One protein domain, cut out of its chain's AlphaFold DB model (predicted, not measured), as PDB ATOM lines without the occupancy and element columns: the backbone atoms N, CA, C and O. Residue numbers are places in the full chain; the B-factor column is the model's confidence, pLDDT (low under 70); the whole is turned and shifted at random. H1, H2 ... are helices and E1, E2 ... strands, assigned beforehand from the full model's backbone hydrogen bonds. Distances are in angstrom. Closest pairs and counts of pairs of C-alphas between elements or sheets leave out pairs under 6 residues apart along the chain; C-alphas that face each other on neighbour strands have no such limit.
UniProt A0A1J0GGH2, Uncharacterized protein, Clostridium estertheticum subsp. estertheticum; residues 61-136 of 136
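AT A GLANCE: This is residues 61 to 136 of the 136 residues of an uncharacterized protein of Clostridium estertheticum subsp. estertheticum (UniProt A0A1J0GGH2). A strongly twisted ribbon of five antiparallel strands, a meander of successive hairpins, leads from E5 to a small head with H1, and unnamed residues 119 to 136 fold back. The 76 printed residues hold strands E1 to E5, in that sheet order, then H1. Mostly strand, with under half of the residues in named elements, it is only just extended, close to loose (radius of gyration of the C-alphas 17.3 A), spanning 52 by 33 by 19 A.

IN THESE COORDINATES: E1, residues 62 to 69, spans 21.7 A from C-alpha 62 at (-21.341, 32.588, 73.698). E2 is 75 to 79, 13.1 A; E3 82 to 89, 21.8 A; E4 95 to 99, 13.2 A; E5 102 to 106, 11.4 A. H1, 113 to 118, 8.6 A, ends at (-28.887, -8.386, 69.851).

HOW THE PARTS SIT: Within hydrogen-bond range are N 68 and O 76 of E1 and E2, 2.9 A; N 77 and O 85 of E2 and E3, 2.9 A; N 96 and O 88 of E3 and E4, 2.8 A; N 97 and O 105 of E4 and E5, 2.8 A. H1 is not on the sheet; its O i to N i+4 pairs are within range.

THE WHOLE: The farthest C-alphas, His 62 and Ala 124, are 52.8 A apart. The printed part has no cut and no long link. Residue 136 is under pLDDT 70.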
ATOM      1  N   GLY A  61     -24.078  31.179  76.622       87.38
ATOM      2  CA  GLY A  61     -24.580  32.253  75.755       87.38
ATOM      3  C   GLY A  61     -23.554  32.829  74.771       87.38
ATOM      4  O   GLY A  61     -23.832  33.833  74.113       87.38
ATOM      5  N   HIS A  62     -22.382  32.210  74.647       93.50
ATOM      6  CA  HIS A  62     -21.341  32.588  73.698       93.50
ATOM      7  C   HIS A  62     -21.181  31.517  72.625       93.50
ATOM      8  O   HIS A  62     -21.156  30.334  72.943       93.50
ATOM      9  N   ASN A  63     -21.041  31.935  71.363       94.75
ATOM     10  CA  ASN A  63     -20.653  31.017  70.296       94.75
ATOM     11  C   ASN A  63     -19.211  30.552  70.556       94.75
ATOM     12  O   ASN A  63     -18.316  31.385  70.724       94.75
ATOM     13  N   ILE A  64     -19.021  29.238  70.625       95.81
ATOM     14  CA  ILE A  64     -17.731  28.587  70.884       95.81
ATOM     15  C   ILE A  64     -17.159  27.906  69.637       95.81
ATOM     16  O   ILE A  64     -16.005  27.496  69.638       95.81
ATOM     17  N   GLY A  65     -17.942  27.805  68.568       97.56
ATOM     18  CA  GLY A  65     -17.545  27.186  67.316       97.56
ATOM     19  C   GLY A  65     -18.743  26.961  66.409       97.56
ATOM     20  O   GLY A  65     -19.889  27.236  66.776       97.56
ATOM     21  N   HIS A  66     -18.477  26.436  65.220       98.06
ATOM     22  CA  HIS A  66     -19.525  26.092  64.268       98.06
ATOM     23  C   HIS A  66     -19.064  25.023  63.283       98.06
ATOM     24  O   HIS A  66     -17.874  24.709  63.179       98.06
ATOM     25  N   THR A  67     -20.019  24.470  62.549       98.38
ATOM     26  CA  THR A  67     -19.767  23.607  61.401       98.38
ATOM     27  C   THR A  67     -20.345  24.201  60.125       98.38
ATOM     28  O   THR A  67     -21.302  24.974  60.162       98.38
ATOM     29  N   GLU A  68     -19.767  23.848  58.981       98.25
ATOM     30  CA  GLU A  68     -20.243  24.247  57.650       98.25
ATOM     31  C   GLU A  68     -20.297  23.015  56.748       98.25
ATOM     32  O   GLU A  68     -19.385  22.193  56.799       98.25
ATOM     33  N   SER A  69     -21.329  22.853  55.912       97.94
ATOM     34  CA  SER A  69     -21.328  21.755  54.935       97.94
ATOM     35  C   SER A  69     -20.176  21.926  53.939       97.94
ATOM     36  O   SER A  69     -19.959  23.022  53.419       97.94
ATOM     37  N   ASN A  70     -19.486  20.838  53.600       96.94
ATOM     38  CA  ASN A  70     -18.372  20.860  52.650       96.94
ATOM     39  C   ASN A  70     -18.676  20.098  51.347       96.94
ATOM     40  O   ASN A  70     -19.694  19.420  51.190       96.94
ATOM     41  N   LEU A  71     -17.772  20.216  50.368       96.44
ATOM     42  CA  LEU A  71     -17.931  19.605  49.040       96.44
ATOM     43  C   LEU A  71     -17.851  18.066  49.062       96.44
ATOM     44  O   LEU A  71     -18.238  17.419  48.091       96.44
ATOM     45  N   PHE A  72     -17.362  17.481  50.155       94.62
ATOM     46  CA  PHE A  72     -17.193  16.037  50.326       94.62
ATOM     47  C   PHE A  72     -18.412  15.372  50.981       94.62
ATOM     48  O   PHE A  72     -18.378  14.187  51.311       94.62
ATOM     49  N   GLY A  73     -19.503  16.126  51.164       93.75
ATOM     50  CA  GLY A  73     -20.734  15.617  51.760       93.75
ATOM     51  C   GLY A  73     -20.631  15.377  53.266       93.75
ATOM     52  O   GLY A  73     -21.424  14.604  53.789       93.75
ATOM     53  N   GLY A  74     -19.658  15.994  53.937       96.19
ATOM     54  CA  GLY A  74     -19.594  16.091  55.395       96.19
ATOM     55  C   GLY A  74     -19.540  17.556  55.826       96.19
ATOM     56  O   GLY A  74     -20.091  18.427  55.142       96.19
ATOM     57  N   HIS A  75     -18.885  17.833  56.953       98.19
ATOM     58  CA  HIS A  75     -18.825  19.176  57.530       98.19
ATOM     59  C   HIS A  75     -17.402  19.610  57.878       98.19
ATOM     60  O   HIS A  75     -16.640  18.849  58.468       98.19
ATOM     61  N   ASP A  76     -17.068  20.859  57.583       98.31
ATOM     62  CA  ASP A  76     -15.886  21.533  58.114       98.31
ATOM     63  C   ASP A  76     -16.182  22.017  59.539       98.31
ATOM     64  O   ASP A  76     -17.266  22.534  59.803       98.31
ATOM     65  N   MET A  77     -15.237  21.849  60.466       98.12
ATOM     66  CA  MET A  77     -15.388  22.224  61.876       98.12
ATOM     67  C   MET A  77     -14.489  23.405  62.221       98.12
ATOM     68  O   MET A  77     -13.289  23.392  61.929       98.12
ATOM     69  N   TYR A  78     -15.056  24.399  62.898       98.00
ATOM     70  CA  TYR A  78     -14.373  25.628  63.270       98.00
ATOM     71  C   TYR A  78     -14.432  25.870  64.775       98.00
ATOM     72  O   TYR A  78     -15.502  25.855  65.381       98.00
ATOM     73  N   ASP A  79     -13.273  26.173  65.352       95.75
ATOM     74  CA  ASP A  79     -13.112  26.636  66.729       95.75
ATOM     75  C   ASP A  79     -12.576  28.072  66.700       95.75
ATOM     76  O   ASP A  79     -11.510  28.342  66.135       95.75
ATOM     77  N   HIS A  80     -13.348  29.023  67.232       90.75
ATOM     78  CA  HIS A  80     -13.031  30.460  67.210       90.75
ATOM     79  C   HIS A  80     -12.557  30.979  65.828       90.75
ATOM     80  O   HIS A  80     -11.634  31.792  65.722       90.75
ATOM     81  N   GLY A  81     -13.182  30.493  64.749       89.19
ATOM     82  CA  GLY A  81     -12.883  30.875  63.362       89.19
ATOM     83  C   GLY A  81     -11.684  30.164  62.722       89.19
ATOM     84  O   GLY A  81     -11.383  30.421  61.556       89.19
ATOM     85  N   SER A  82     -11.004  29.270  63.439       95.88
ATOM     86  CA  SER A  82      -9.962  28.405  62.874       95.88
ATOM     87  C   SER A  82     -10.558  27.056  62.497       95.88
ATOM     88  O   SER A  82     -11.208  26.434  63.329       95.88
ATOM     89  N   ASN A  83     -10.324  26.591  61.268       96.62
ATOM     90  CA  ASN A  83     -10.681  25.222  60.898       96.62
ATOM     91  C   ASN A  83      -9.800  24.243  61.694       96.62
ATOM     92  O   ASN A  83      -8.574  24.375  61.684       96.62
ATOM     93  N   ILE A  84     -10.431  23.298  62.386       97.25
ATOM     94  CA  ILE A  84      -9.765  22.293  63.234       97.25
ATOM     95  C   ILE A  84      -9.883  20.870  62.677       97.25
ATOM     96  O   ILE A  84      -9.357  19.924  63.263       97.25
ATOM     97  N   GLY A  85     -10.565  20.708  61.548       97.94
ATOM     98  CA  GLY A  85     -10.805  19.425  60.912       97.94
ATOM     99  C   GLY A  85     -12.062  19.447  60.059       97.94
ATOM    100  O   GLY A  85     -12.764  20.459  59.965       97.94
ATOM    101  N   HIS A  86     -12.363  18.302  59.461       98.19
ATOM    102  CA  HIS A  86     -13.574  18.114  58.675       98.19
ATOM    103  C   HIS A  86     -14.006  16.652  58.644       98.19
ATOM    104  O   HIS A  86     -13.206  15.753  58.912       98.19
ATOM    105  N   THR A  87     -15.270  16.413  58.312       98.00
ATOM    106  CA  THR A  87     -15.776  15.086  57.968       98.00
ATOM    107  C   THR A  87     -16.027  14.955  56.469       98.00
ATOM    108  O   THR A  87     -16.316  15.938  55.781       98.00
ATOM    109  N   GLU A  88     -15.900  13.736  55.953       96.62
ATOM    110  CA  GLU A  88     -16.237  13.364  54.576       96.62
ATOM    111  C   GLU A  88     -17.154  12.140  54.590       96.62
ATOM    112  O   GLU A  88     -16.926  11.207  55.360       96.62
ATOM    113  N   SER A  89     -18.170  12.101  53.724       93.75
ATOM    114  CA  SER A  89     -18.973  10.886  53.545       93.75
ATOM    115  C   SER A  89     -18.102   9.748  52.998       93.75
ATOM    116  O   SER A  89     -17.382   9.933  52.016       93.75
ATOM    117  N   ASN A  90     -18.207   8.548  53.573       91.06
ATOM    118  CA  ASN A  90     -17.447   7.380  53.126       91.06
ATOM    119  C   ASN A  90     -18.312   6.325  52.417       91.06
ATOM    120  O   ASN A  90     -19.545   6.296  52.493       91.06
ATOM    121  N   ILE A  91     -17.638   5.406  51.721       89.31
ATOM    122  CA  ILE A  91     -18.287   4.348  50.928       89.31
ATOM    123  C   ILE A  91     -19.070   3.335  51.778       89.31
ATOM    124  O   ILE A  91     -19.844   2.554  51.228       89.31
ATOM    125  N   PHE A  92     -18.877   3.328  53.100       87.19
ATOM    126  CA  PHE A  92     -19.531   2.415  54.041       87.19
ATOM    127  C   PHE A  92     -20.782   3.023  54.691       87.19
ATOM    128  O   PHE A  92     -21.299   2.472  55.667       87.19
ATOM    129  N   GLY A  93     -21.269   4.154  54.171       86.88
ATOM    130  CA  GLY A  93     -22.483   4.811  54.653       86.88
ATOM    131  C   GLY A  93     -22.310   5.565  55.973       86.88
ATOM    132  O   GLY A  93     -23.313   5.883  56.608       86.88
ATOM    133  N   GLY A  94     -21.067   5.805  56.399       91.50
ATOM    134  CA  GLY A  94     -20.736   6.687  57.515       91.50
ATOM    135  C   GLY A  94     -19.870   7.860  57.058       91.50
ATOM    136  O   GLY A  94     -19.881   8.232  55.885       91.50
ATOM    137  N   GLU A  95     -19.106   8.413  57.992       95.12
ATOM    138  CA  GLU A  95     -18.207   9.545  57.768       95.12
ATOM    139  C   GLU A  95     -16.781   9.241  58.235       95.12
ATOM    140  O   GLU A  95     -16.588   8.583  59.261       95.12
ATOM    141  N   ASP A  96     -15.795   9.768  57.514       96.69
ATOM    142  CA  ASP A  96     -14.389   9.811  57.910       96.69
ATOM    143  C   ASP A  96     -14.081  11.183  58.522       96.69
ATOM    144  O   ASP A  96     -14.410  12.210  57.936       96.69
ATOM    145  N   LEU A  97     -13.445  11.212  59.694       97.88
ATOM    146  CA  LEU A  97     -13.002  12.430  60.375       97.88
ATOM    147  C   LEU A  97     -11.529  12.683  60.068       97.88
ATOM    148  O   LEU A  97     -10.683  11.841  60.378       97.88
ATOM    149  N   TYR A  98     -11.212  13.872  59.571       98.12
ATOM    150  CA  TYR A  98      -9.855  14.335  59.314       98.12
ATOM    151  C   TYR A  98      -9.470  15.475  60.257       98.12
ATOM    152  O   TYR A  98     -10.205  16.446  60.418       98.12
ATOM    153  N   VAL A  99      -8.282  15.370  60.852       97.31
ATOM    154  CA  VAL A  99      -7.659  16.399  61.697       97.31
ATOM    155  C   VAL A  99      -6.217  16.570  61.228       97.31
ATOM    156  O   VAL A  99      -5.516  15.582  61.007       97.31
ATOM    157  N   ASP A 100      -5.782  17.811  61.005       94.19
ATOM    158  CA  ASP A 100      -4.450  18.135  60.465       94.19
ATOM    159  C   ASP A 100      -4.103  17.386  59.158       94.19
ATOM    160  O   ASP A 100      -2.953  17.032  58.894       94.19
ATOM    161  N   GLY A 101      -5.111  17.117  58.320       91.38
ATOM    162  CA  GLY A 101      -4.951  16.386  57.057       91.38
ATOM    163  C   GLY A 101      -4.792  14.867  57.205       91.38
ATOM    164  O   GLY A 101      -4.489  14.184  56.224       91.38
ATOM    165  N   HIS A 102      -5.003  14.318  58.401       96.06
ATOM    166  CA  HIS A 102      -4.937  12.886  58.680       96.06
ATOM    167  C   HIS A 102      -6.287  12.356  59.155       96.06
ATOM    168  O   HIS A 102      -6.941  12.980  59.983       96.06
ATOM    169  N   MET A 103      -6.681  11.173  58.673       96.31
ATOM    170  CA  MET A 103      -7.858  10.480  59.194       96.31
ATOM    171  C   MET A 103      -7.627  10.139  60.675       96.31
ATOM    172  O   MET A 103      -6.691   9.410  61.014       96.31
ATOM    173  N   ALA A 104      -8.476  10.678  61.543       97.44
ATOM    174  CA  ALA A 104      -8.444  10.493  62.988       97.44
ATOM    175  C   ALA A 104      -9.476   9.459  63.465       97.44
ATOM    176  O   ALA A 104      -9.222   8.737  64.430       97.44
ATOM    177  N   ALA A 105     -10.624   9.368  62.791       96.56
ATOM    178  CA  ALA A 105     -11.681   8.405  63.087       96.56
ATOM    179  C   ALA A 105     -12.531   8.124  61.841       96.56
ATOM    180  O   ALA A 105     -12.447   8.848  60.855       96.56
ATOM    181  N   GLN A 106     -13.360   7.083  61.904       94.62
ATOM    182  CA  GLN A 106     -14.375   6.798  60.893       94.62
ATOM    183  C   GLN A 106     -15.597   6.139  61.537       94.62
ATOM    184  O   GLN A 106     -15.473   5.412  62.530       94.62
ATOM    185  N   THR A 107     -16.766   6.341  60.943       91.31
ATOM    186  CA  THR A 107     -17.996   5.600  61.237       91.31
ATOM    187  C   THR A 107     -18.409   4.771  60.021       91.31
ATOM    188  O   THR A 107     -18.029   5.064  58.890       91.31
ATOM    189  N   GLN A 108     -19.154   3.688  60.239       88.31
ATOM    190  CA  GLN A 108     -19.632   2.818  59.162       88.31
ATOM    191  C   GLN A 108     -21.001   2.247  59.514       88.31
ATOM    192  O   GLN A 108     -21.262   1.920  60.676       88.31
ATOM    193  N   GLN A 109     -21.859   2.060  58.514       84.12
ATOM    194  CA  GLN A 109     -23.061   1.260  58.701       84.12
ATOM    195  C   GLN A 109     -22.674  -0.215  58.807       84.12
ATOM    196  O   GLN A 109     -21.855  -0.721  58.045       84.12
ATOM    197  N   LEU A 110     -23.280  -0.930  59.752       83.38
ATOM    198  CA  LEU A 110     -23.082  -2.374  59.932       83.38
ATOM    199  C   LEU A 110     -24.196  -3.199  59.271       83.38
ATOM    200  O   LEU A 110     -24.350  -4.378  59.586       83.38
ATOM    201  N   GLY A 111     -25.023  -2.579  58.423       85.44
ATOM    202  CA  GLY A 111     -26.255  -3.193  57.936       85.44
ATOM    203  C   GLY A 111     -27.148  -3.627  59.104       85.44
ATOM    204  O   GLY A 111     -27.265  -2.913  60.100       85.44
ATOM    205  N   ASN A 112     -27.723  -4.827  59.035       89.06
ATOM    206  CA  ASN A 112     -28.525  -5.380  60.137       89.06
ATOM    207  C   ASN A 112     -27.698  -6.155  61.192       89.06
ATOM    208  O   ASN A 112     -28.259  -6.870  62.027       89.06
ATOM    209  N   GLY A 113     -26.365  -6.016  61.186       87.81
ATOM    210  CA  GLY A 113     -25.465  -6.753  62.078       87.81
ATOM    211  C   GLY A 113     -25.720  -6.494  63.566       87.81
ATOM    212  O   GLY A 113     -25.697  -7.432  64.362       87.81
ATOM    213  N   ALA A 114     -26.042  -5.254  63.949       86.12
ATOM    214  CA  ALA A 114     -26.393  -4.919  65.333       86.12
ATOM    215  C   ALA A 114     -27.639  -5.690  65.809       86.12
ATOM    216  O   ALA A 114     -27.644  -6.247  66.907       86.12
ATOM    217  N   SER A 115     -28.655  -5.814  64.948       89.44
ATOM    218  CA  SER A 115     -29.864  -6.592  65.231       89.44
ATOM    219  C   SER A 115     -29.549  -8.076  65.421       89.44
ATOM    220  O   SER A 115     -30.046  -8.691  66.364       89.44
ATOM    221  N   ILE A 116     -28.668  -8.648  64.592       91.50
ATOM    222  CA  ILE A 116     -28.215 -10.042  64.738       91.50
ATOM    223  C   ILE A 116     -27.496 -10.242  66.074       91.50
ATOM    224  O   ILE A 116     -27.806 -11.191  66.794       91.50
ATOM    225  N   LEU A 117     -26.588  -9.336  66.443       89.31
ATOM    226  CA  LEU A 117     -25.851  -9.401  67.711       89.31
ATOM    227  C   LEU A 117     -26.753  -9.234  68.940       89.31
ATOM    228  O   LEU A 117     -26.431  -9.761  70.001       89.31
ATOM    229  N   SER A 118     -27.882  -8.541  68.792       90.12
ATOM    230  CA  SER A 118     -28.887  -8.386  69.851       90.12
ATOM    231  C   SER A 118     -29.844  -9.578  69.987       90.12
ATOM    232  O   SER A 118     -30.618  -9.641  70.944       90.12
ATOM    233  N   SER A 119     -29.822 -10.523  69.041       90.69
ATOM    234  CA  SER A 119     -30.696 -11.698  69.087       90.69
ATOM    235  C   SER A 119     -30.291 -12.666  70.205       90.69
ATOM    236  O   SER A 119     -29.148 -12.686  70.658       90.69
ATOM    237  N   ALA A 120     -31.237 -13.499  70.653       94.38
ATOM    238  CA  ALA A 120     -30.981 -14.481  71.709       94.38
ATOM    239  C   ALA A 120     -29.917 -15.528  71.314       94.38
ATOM    240  O   ALA A 120     -29.230 -16.056  72.187       94.38
ATOM    241  N   ASP A 121     -29.780 -15.808  70.014       94.75
ATOM    242  CA  ASP A 121     -28.724 -16.644  69.440       94.75
ATOM    243  C   ASP A 121     -28.203 -16.016  68.130       94.75
ATOM    244  O   ASP A 121     -28.680 -16.351  67.041       94.75
ATOM    245  N   PRO A 122     -27.207 -15.113  68.203       94.06
ATOM    246  CA  PRO A 122     -26.663 -14.430  67.029       94.06
ATOM    247  C   PRO A 122     -26.127 -15.374  65.952       94.06
ATOM    248  O   PRO A 122     -26.189 -15.058  64.763       94.06
ATOM    249  N   LEU A 123     -25.633 -16.554  66.340       93.75
ATOM    250  CA  LEU A 123     -25.082 -17.523  65.394       93.75
ATOM    251  C   LEU A 123     -26.178 -18.176  64.549       93.75
ATOM    252  O   LEU A 123     -25.946 -18.458  63.374       93.75
ATOM    253  N   ALA A 124     -27.383 -18.356  65.097       95.00
ATOM    254  CA  ALA A 124     -28.535 -18.843  64.336       95.00
ATOM    255  C   ALA A 124     -29.019 -17.833  63.276       95.00
ATOM    256  O   ALA A 124     -29.599 -18.229  62.263       95.00
ATOM    257  N   HIS A 125     -28.748 -16.541  63.484       92.06
ATOM    258  CA  HIS A 125     -29.195 -15.443  62.623       92.06
ATOM    259  C   HIS A 125     -28.115 -14.921  61.659       92.06
ATOM    260  O   HIS A 125     -28.365 -13.989  60.898       92.06
ATOM    261  N   VAL A 126     -26.930 -15.541  61.606       90.62
ATOM    262  CA  VAL A 126     -25.831 -15.081  60.732       90.62
ATOM    263  C   VAL A 126     -26.203 -15.086  59.243       90.62
ATOM    264  O   VAL A 126     -25.792 -14.208  58.491       90.62
ATOM    265  N   ASN A 127     -27.038 -16.037  58.812       94.00
ATOM    266  CA  ASN A 127     -27.468 -16.155  57.415       94.00
ATOM    267  C   ASN A 127     -28.518 -15.111  57.006       94.00
ATOM    268  O   ASN A 127     -28.813 -14.996  55.820       94.00
ATOM    269  N   SER A 128     -29.094 -14.373  57.961       92.88
ATOM    270  CA  SER A 128     -29.989 -13.245  57.677       92.88
ATOM    271  C   SER A 128     -29.250 -11.911  57.606       92.88
ATOM    272  O   SER A 128     -29.895 -10.871  57.636       92.88
ATOM    273  N   TYR A 129     -27.915 -11.922  57.548       92.38
ATOM    274  CA  TYR A 129     -27.146 -10.690  57.459       92.38
ATOM    275  C   TYR A 129     -27.386  -9.956  56.136       92.38
ATOM    276  O   TYR A 129     -27.243 -10.518  55.050       92.38
ATOM    277  N   GLU A 130     -27.726  -8.679  56.255       91.12
ATOM    278  CA  GLU A 130     -27.908  -7.730  55.168       91.12
ATOM    279  C   GLU A 130     -26.745  -6.744  55.204       91.12
ATOM    280  O   GLU A 130     -26.557  -6.027  56.189       91.12
ATOM    281  N   MET A 131     -25.954  -6.729  54.128       85.62
ATOM    282  CA  MET A 131     -24.847  -5.788  53.985       85.62
ATOM    283  C   MET A 131     -25.376  -4.348  53.911       85.62
ATOM    284  O   MET A 131     -26.398  -4.113  53.259       85.62
ATOM    285  N   PRO A 132     -24.668  -3.380  54.522       84.00
ATOM    286  CA  PRO A 132     -24.959  -1.967  54.318       84.00
ATOM    287  C   PRO A 132     -24.865  -1.612  52.829       84.00
ATOM    288  O   PRO A 132     -24.083  -2.204  52.076       84.00
ATOM    289  N   SER A 133     -25.669  -0.637  52.408       80.62
ATOM    290  CA  SER A 133     -25.586  -0.111  51.045       80.62
ATOM    291  C   SER A 133     -24.275   0.651  50.872       80.62
ATOM    292  O   SER A 133     -23.899   1.438  51.736       80.62
ATOM    293  N   LEU A 134     -23.581   0.410  49.758       81.88
ATOM    294  CA  LEU A 134     -22.402   1.191  49.401       81.88
ATOM    295  C   LEU A 134     -22.848   2.490  48.731       81.88
ATOM    296  O   LEU A 134     -23.631   2.451  47.780       81.88
ATOM    297  N   ASN A 135     -22.320   3.618  49.204       75.38
ATOM    298  CA  ASN A 135     -22.473   4.905  48.532       75.38
ATOM    299  C   ASN A 135     -21.426   4.977  47.408       75.38
ATOM    300  O   ASN A 135     -20.249   5.220  47.678       75.38
ATOM    301  N   LEU A 136     -21.849   4.664  46.176       68.88
ATOM    302  CA  LEU A 136     -21.021   4.631  44.961       68.88
ATOM    303  C   LEU A 136     -21.320   5.803  44.026       68.88
ATOM    304  O   LEU A 136     -22.517   6.144  43.880       68.88
TER     305      LEU A 136